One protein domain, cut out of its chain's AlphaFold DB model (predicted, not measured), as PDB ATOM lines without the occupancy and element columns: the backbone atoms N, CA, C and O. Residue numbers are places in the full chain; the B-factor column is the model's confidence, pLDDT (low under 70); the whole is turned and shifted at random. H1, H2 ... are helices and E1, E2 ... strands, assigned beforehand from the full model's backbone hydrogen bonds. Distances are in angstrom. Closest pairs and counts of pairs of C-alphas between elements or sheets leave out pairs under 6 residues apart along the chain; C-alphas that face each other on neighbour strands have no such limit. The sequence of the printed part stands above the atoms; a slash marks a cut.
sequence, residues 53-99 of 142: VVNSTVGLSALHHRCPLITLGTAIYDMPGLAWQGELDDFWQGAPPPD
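This is residues 53 to 99 of the 142 residues of the protein "WcbO" of Burkholderia contaminans (UniProt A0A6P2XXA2). This is a small rounded body with little regular structure: two short helices, H1 and H2, stand on either side of a short strand, E1, and the long loop of residues 72 to 87 winds along one side of them. Of the 47 printed residues, 17 are in named elements, in the order H1, E1, H2, mostly helix. It is compact, with a radius of gyration of the C-alphas of 9.4 A and spans of 24 by 21 by 15 A.

Start at H1, residues 58 to 64, where every O i to N i+4 pair is within hydrogen-bond range. Its Ala 62 and Leu 69 of E1, residues 69 to 71, are the closest C-alphas of the two, 6.6 A apart. E1 pairs with no named strand. After E1 in the chain look for H2, residues 88 to 94: the closest C-alphas of E1 and H2 are those of Ile 70 and Phe 91, 7.5 A apart. In H2, 1 of 3 O i to N i+4 pairs and 4 of 4 O i to N i+3 pairs are within range. H1 and H2 are apart.

Find C-alpha 58 at (-15.821, 26.531, -88.806); H1 runs 9.7 A from there. E1 spans 6.7 A. H2 runs 10.6 A to C-alpha 94 at (1.497, 17.269, -92.893).

The C-alphas of Ile 76 and Gln 93 are the two farthest apart, 24.8 A. The link H1 to E1 is tight, E1 to H2 long. The printed part has no cut, and no printed residue is under 70 in pLDDT.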
ATOM      1  N   VAL A  53     -12.004  19.680 -86.251       96.38
ATOM      2  CA  VAL A  53     -13.383  19.956 -85.824       96.38
ATOM      3  C   VAL A  53     -14.123  18.656 -85.552       96.38
ATOM      4  O   VAL A  53     -13.781  17.616 -86.096       96.38
ATOM      5  N   VAL A  54     -15.179  18.712 -84.740       94.69
ATOM      6  CA  VAL A  54     -16.134  17.596 -84.642       94.69
ATOM      7  C   VAL A  54     -17.129  17.668 -85.800       94.69
ATOM      8  O   VAL A  54     -17.206  16.761 -86.608       94.69
ATOM      9  N   ASN A  55     -17.886  18.759 -85.899       91.81
ATOM     10  CA  ASN A  55     -18.878  18.985 -86.962       91.81
ATOM     11  C   ASN A  55     -19.201  20.481 -87.151       91.81
ATOM     12  O   ASN A  55     -20.248  20.857 -87.676       91.81
ATOM     13  N   SER A  56     -18.323  21.362 -86.669       91.38
ATOM     14  CA  SER A  56     -18.570  22.805 -86.659       91.38
ATOM     15  C   SER A  56     -18.547  23.388 -88.071       91.38
ATOM     16  O   SER A  56     -17.689  23.038 -88.874       91.38
ATOM     17  N   THR A  57     -19.393  24.373 -88.376       91.19
ATOM     18  CA  THR A  57     -19.313  25.118 -89.649       91.19
ATOM     19  C   THR A  57     -18.001  25.889 -89.818       91.19
ATOM     20  O   THR A  57     -17.657  26.254 -90.938       91.19
ATOM     21  N   VAL A  58     -17.213  26.052 -88.746       93.00
ATOM     22  CA  VAL A  58     -15.821  26.531 -88.806       93.00
ATOM     23  C   VAL A  58     -14.973  25.711 -89.785       93.00
ATOM     24  O   VAL A  58     -14.061  26.272 -90.386       93.00
ATOM     25  N   GLY A  59     -15.294  24.432 -90.012       95.75
ATOM     26  CA  GLY A  59     -14.646  23.627 -91.051       95.75
ATOM     27  C   GLY A  59     -14.736  24.277 -92.436       95.75
ATOM     28  O   GLY A  59     -13.725  24.402 -93.116       95.75
ATOM     29  N   LEU A  60     -15.892  24.837 -92.814       95.19
ATOM     30  CA  LEU A  60     -16.045  25.562 -94.084       95.19
ATOM     31  C   LEU A  60     -15.168  26.816 -94.149       95.19
ATOM     32  O   LEU A  60     -14.657  27.160 -95.213       95.19
ATOM     33  N   SER A  61     -14.977  27.492 -93.013       95.50
ATOM     34  CA  SER A  61     -14.038  28.608 -92.917       95.50
ATOM     35  C   SER A  61     -12.592  28.134 -93.058       95.50
ATOM     36  O   SER A  61     -11.823  28.801 -93.737       95.50
ATOM     37  N   ALA A  62     -12.210  26.994 -92.477       96.75
ATOM     38  CA  ALA A  62     -10.871  26.429 -92.656       96.75
ATOM     39  C   ALA A  62     -10.588  26.106 -94.134       96.75
ATOM     40  O   ALA A  62      -9.555  26.526 -94.657       96.75
ATOM     41  N   LEU A  63     -11.552  25.478 -94.821       97.00
ATOM     42  CA  LEU A  63     -11.472  25.205 -96.259       97.00
ATOM     43  C   LEU A  63     -11.310  26.490 -97.077       97.00
ATOM     44  O   LEU A  63     -10.439  26.562 -97.941       97.00
ATOM     45  N   HIS A  64     -12.080  27.536 -96.754       96.38
ATOM     46  CA  HIS A  64     -11.963  28.844 -97.403       96.38
ATOM     47  C   HIS A  64     -10.538  29.413 -97.332       96.38
ATOM     48  O   HIS A  64     -10.025  29.951 -98.311       96.38
ATOM     49  N   HIS A  65      -9.885  29.252 -96.178       96.50
ATOM     50  CA  HIS A  65      -8.519  29.721 -95.929       96.50
ATOM     51  C   HIS A  65      -7.446  28.734 -96.415       96.50
ATOM     52  O   HIS A  65      -6.270  28.923 -96.118       96.50
ATOM     53  N   ARG A  66      -7.823  27.693 -97.177       97.19
ATOM     54  CA  ARG A  66      -6.916  26.647 -97.687       97.19
ATOM     55  C   ARG A  66      -6.169  25.897 -96.580       97.19
ATOM     56  O   ARG A  66      -5.101  25.339 -96.823       97.19
ATOM     57  N   CYS A  67      -6.711  25.900 -95.366       97.44
ATOM     58  CA  CYS A  67      -6.095  25.237 -94.229       97.44
ATOM     59  C   CYS A  67      -6.484  23.748 -94.239       97.44
ATOM     60  O   CYS A  67      -7.674  23.452 -94.397       97.44
ATOM     61  N   PRO A  68      -5.529  22.813 -94.068       98.00
ATOM     62  CA  PRO A  68      -5.844  21.397 -93.918       98.00
ATOM     63  C   PRO A  68      -6.873  21.174 -92.808       98.00
ATOM     64  O   PRO A  68      -6.762  21.738 -91.718       98.00
ATOM     65  N   LEU A  69      -7.880  20.352 -93.082       98.31
ATOM     66  CA  LEU A  69      -9.011  20.127 -92.187       98.31
ATOM     67  C   LEU A  69      -9.181  18.635 -91.928       98.31
ATOM     68  O   LEU A  69      -9.196  17.859 -92.877       98.31
ATOM     69  N   ILE A  70      -9.387  18.245 -90.674       98.38
ATOM     70  CA  ILE A  70      -9.888  16.918 -90.314       98.38
ATOM     71  C   ILE A  70     -11.166  17.051 -89.485       98.38
ATOM     72  O   ILE A  70     -11.274  17.899 -88.589       98.38
ATOM     73  N   THR A  71     -12.136  16.199 -89.801       97.56
ATOM     74  CA  THR A  71     -13.419  16.111 -89.107       97.56
ATOM     75  C   THR A  71     -13.424  14.843 -88.251       97.56
ATOM     76  O   THR A  71     -13.113  13.767 -88.743       97.56
ATOM     77  N   LEU A  72     -13.752  14.958 -86.963       96.62
ATOM     78  CA  LEU A  72     -13.842  13.826 -86.023       96.62
ATOM     79  C   LEU A  72     -15.287  13.358 -85.775       96.62
ATOM     80  O   LEU A  72     -15.540  12.496 -84.937       96.62
ATOM     81  N   GLY A  73     -16.249  13.963 -86.463       94.06
ATOM     82  CA  GLY A  73     -17.664  13.616 -86.436       94.06
ATOM     83  C   GLY A  73     -18.267  13.730 -87.833       94.06
ATOM     84  O   GLY A  73     -17.555  13.797 -88.826       94.06
ATOM     85  N   THR A  74     -19.594  13.761 -87.930       94.19
ATOM     86  CA  THR A  74     -20.266  13.849 -89.232       94.19
ATOM     87  C   THR A  74     -20.450  15.301 -89.655       94.19
ATOM     88  O   THR A  74     -21.175  16.055 -88.999       94.19
ATOM     89  N   ALA A  75     -19.849  15.681 -90.782       95.38
ATOM     90  CA  ALA A  75     -20.069  16.970 -91.425       95.38
ATOM     91  C   ALA A  75     -20.318  16.803 -92.927       95.38
ATOM     92  O   ALA A  75     -19.756  15.926 -93.568       95.38
ATOM     93  N   ILE A  76     -21.139  17.677 -93.512       95.12
ATOM     94  CA  ILE A  76     -21.511  17.599 -94.938       95.12
ATOM     95  C   ILE A  76     -20.335  17.811 -95.906       95.12
ATOM     96  O   ILE A  76     -20.442  17.476 -97.077       95.12
ATOM     97  N   TYR A  77     -19.246  18.405 -95.418       95.50
ATOM     98  CA  TYR A  77     -18.014  18.670 -96.161       95.50
ATOM     99  C   TYR A  77     -16.918  17.632 -95.861       95.50
ATOM    100  O   TYR A  77     -15.801  17.772 -96.358       95.50
ATOM    101  N   ASP A  78     -17.201  16.634 -95.017       97.06
ATOM    102  CA  ASP A  78     -16.262  15.564 -94.687       97.06
ATOM    103  C   ASP A  78     -16.199  14.559 -95.838       97.06
ATOM    104  O   ASP A  78     -16.970  13.602 -95.912       97.06
ATOM    105  N   MET A  79     -15.341  14.855 -96.809       96.62
ATOM    106  CA  MET A  79     -15.184  14.037 -98.000       96.62
ATOM    107  C   MET A  79     -13.772  14.152 -98.583       96.62
ATOM    108  O   MET A  79     -13.119  15.191 -98.400       96.62
ATOM    109  N   PRO A  80     -13.316  13.132 -99.340       97.75
ATOM    110  CA  PRO A  80     -12.023  13.162-100.008       97.75
ATOM    111  C   PRO A  80     -11.834  14.431-100.842       97.75
ATOM    112  O   PRO A  80     -12.706  14.815-101.618       97.75
ATOM    113  N   GLY A  81     -10.678  15.072-100.678       96.88
ATOM    114  CA  GLY A  81     -10.320  16.312-101.368       96.88
ATOM    115  C   GLY A  81     -10.712  17.589-100.620       96.88
ATOM    116  O   GLY A  81     -10.044  18.600-100.808       96.88
ATOM    117  N   LEU A  82     -11.719  17.559 -99.737       97.75
ATOM    118  CA  LEU A  82     -12.041  18.691 -98.856       97.75
ATOM    119  C   LEU A  82     -11.452  18.498 -97.463       97.75
ATOM    120  O   LEU A  82     -10.688  19.335 -96.993       97.75
ATOM    121  N   ALA A  83     -11.779  17.384 -96.816       97.94
ATOM    122  CA  ALA A  83     -11.231  17.025 -95.519       97.94
ATOM    123  C   ALA A  83     -10.216  15.887 -95.669       97.94
ATOM    124  O   ALA A  83     -10.304  15.054 -96.573       97.94
ATOM    125  N   TRP A  84      -9.245  15.841 -94.763       98.19
ATOM    126  CA  TRP A  84      -8.362  14.700 -94.585       98.19
ATOM    127  C   TRP A  84      -9.183  13.467 -94.210       98.19
ATOM    128  O   TRP A  84     -10.098  13.561 -93.399       98.19
ATOM    129  N   GLN A  85      -8.865  12.326 -94.821       97.56
ATOM    130  CA  GLN A  85      -9.619  11.073 -94.665       97.56
ATOM    131  C   GLN A  85      -8.781   9.947 -94.039       97.56
ATOM    132  O   GLN A  85      -9.229   8.806 -93.990       97.56
ATOM    133  N   GLY A  86      -7.544  10.245 -93.633       95.88
ATOM    134  CA  GLY A  86      -6.676   9.306 -92.925       95.88
ATOM    135  C   GLY A  86      -6.764   9.475 -91.411       95.88
ATOM    136  O   GLY A  86      -7.620  10.188 -90.888       95.88
ATOM    137  N   GLU A  87      -5.811   8.871 -90.709       96.88
ATOM    138  CA  GLU A  87      -5.739   8.934 -89.252       96.88
ATOM    139  C   GLU A  87      -5.312  10.322 -88.754       96.88
ATOM    140  O   GLU A  87      -4.632  11.090 -89.448       96.88
ATOM    141  N   LEU A  88      -5.700  10.638 -87.516       96.12
ATOM    142  CA  LEU A  88      -5.367  11.907 -86.869       96.12
ATOM    143  C   LEU A  88      -3.853  12.061 -86.642       96.12
ATOM    144  O   LEU A  88      -3.334  13.171 -86.736       96.12
ATOM    145  N   ASP A  89      -3.136  10.969 -86.381       95.75
ATOM    146  CA  ASP A  89      -1.684  11.013 -86.173       95.75
ATOM    147  C   ASP A  89      -0.938  11.444 -87.442       95.75
ATOM    148  O   ASP A  89      -0.036  12.284 -87.373       95.75
ATOM    149  N   ASP A  90      -1.371  10.952 -88.605       96.75
ATOM    150  CA  ASP A  90      -0.804  11.319 -89.904       96.75
ATOM    151  C   ASP A  90      -1.169  12.754 -90.299       96.75
ATOM    152  O   ASP A  90      -0.359  13.469 -90.894       96.75
ATOM    153  N   PHE A  91      -2.362  13.219 -89.911       97.44
ATOM    154  CA  PHE A  91      -2.795  14.596 -90.144       97.44
ATOM    155  C   PHE A  91      -1.797  15.612 -89.567       97.44
ATOM    156  O   PHE A  91      -1.440  16.587 -90.235       97.44
ATOM    157  N   TRP A  92      -1.283  15.356 -88.358       94.00
ATOM    158  CA  TRP A  92      -0.312  16.229 -87.695       94.00
ATOM    159  C   TRP A  92       1.059  16.276 -88.372       94.00
ATOM    160  O   TRP A  92       1.809  17.225 -88.137       94.00
ATOM    161  N   GLN A  93       1.395  15.278 -89.195       94.06
ATOM    162  CA  GLN A  93       2.688  15.197 -89.882       94.06
ATOM    163  C   GLN A  93       2.727  16.000 -91.187       94.06
ATOM    164  O   GLN A  93       3.811  16.267 -91.705       94.06
ATOM    165  N   GLY A  94       1.571  16.420 -91.706       87.94
ATOM    166  CA  GLY A  94       1.497  17.269 -92.893       87.94
ATOM    167  C   GLY A  94       0.388  16.865 -93.851       87.94
ATOM    168  O   GLY A  94       0.666  16.467 -94.982       87.94
ATOM    169  N   ALA A  95      -0.868  16.998 -93.421       95.19
ATOM    170  CA  ALA A  95      -1.998  16.881 -94.333       95.19
ATOM    171  C   ALA A  95      -1.922  17.941 -95.456       95.19
ATOM    172  O   ALA A  95      -1.568  19.097 -95.196       95.19
ATOM    173  N   PRO A  96      -2.256  17.577 -96.707       95.88
ATOM    174  CA  PRO A  96      -2.280  18.523 -97.810       95.88
ATOM    175  C   PRO A  96      -3.419  19.544 -97.642       95.88
ATOM    176  O   PRO A  96      -4.415  19.266 -96.965       95.88
ATOM    177  N   PRO A  97      -3.303  20.726 -98.274       96.94
ATOM    178  CA  PRO A  97      -4.407  21.674 -98.345       96.94
ATOM    179  C   PRO A  97      -5.590  21.089 -99.141       96.94
ATOM    180  O   PRO A  97      -5.390  20.193 -99.968       96.94
ATOM    181  N   PRO A  98      -6.812  21.608 -98.934       97.62
ATOM    182  CA  PRO A  98      -7.990  21.165 -99.669       97.62
ATOM    183  C   PRO A  98      -7.905  21.503-101.163       97.62
ATOM    184  O   PRO A  98      -7.290  22.494-101.571       97.62
ATOM    185  N   ASP A  99      -8.588  20.707-101.984       98.31
ATOM    186  CA  ASP A  99      -8.810  21.005-103.394       98.31
ATOM    187  C   ASP A  99      -9.796  22.172-103.518       98.31
ATOM    188  O   ASP A  99     -10.997  22.053-103.257       98.31
TER     189      ASP A  99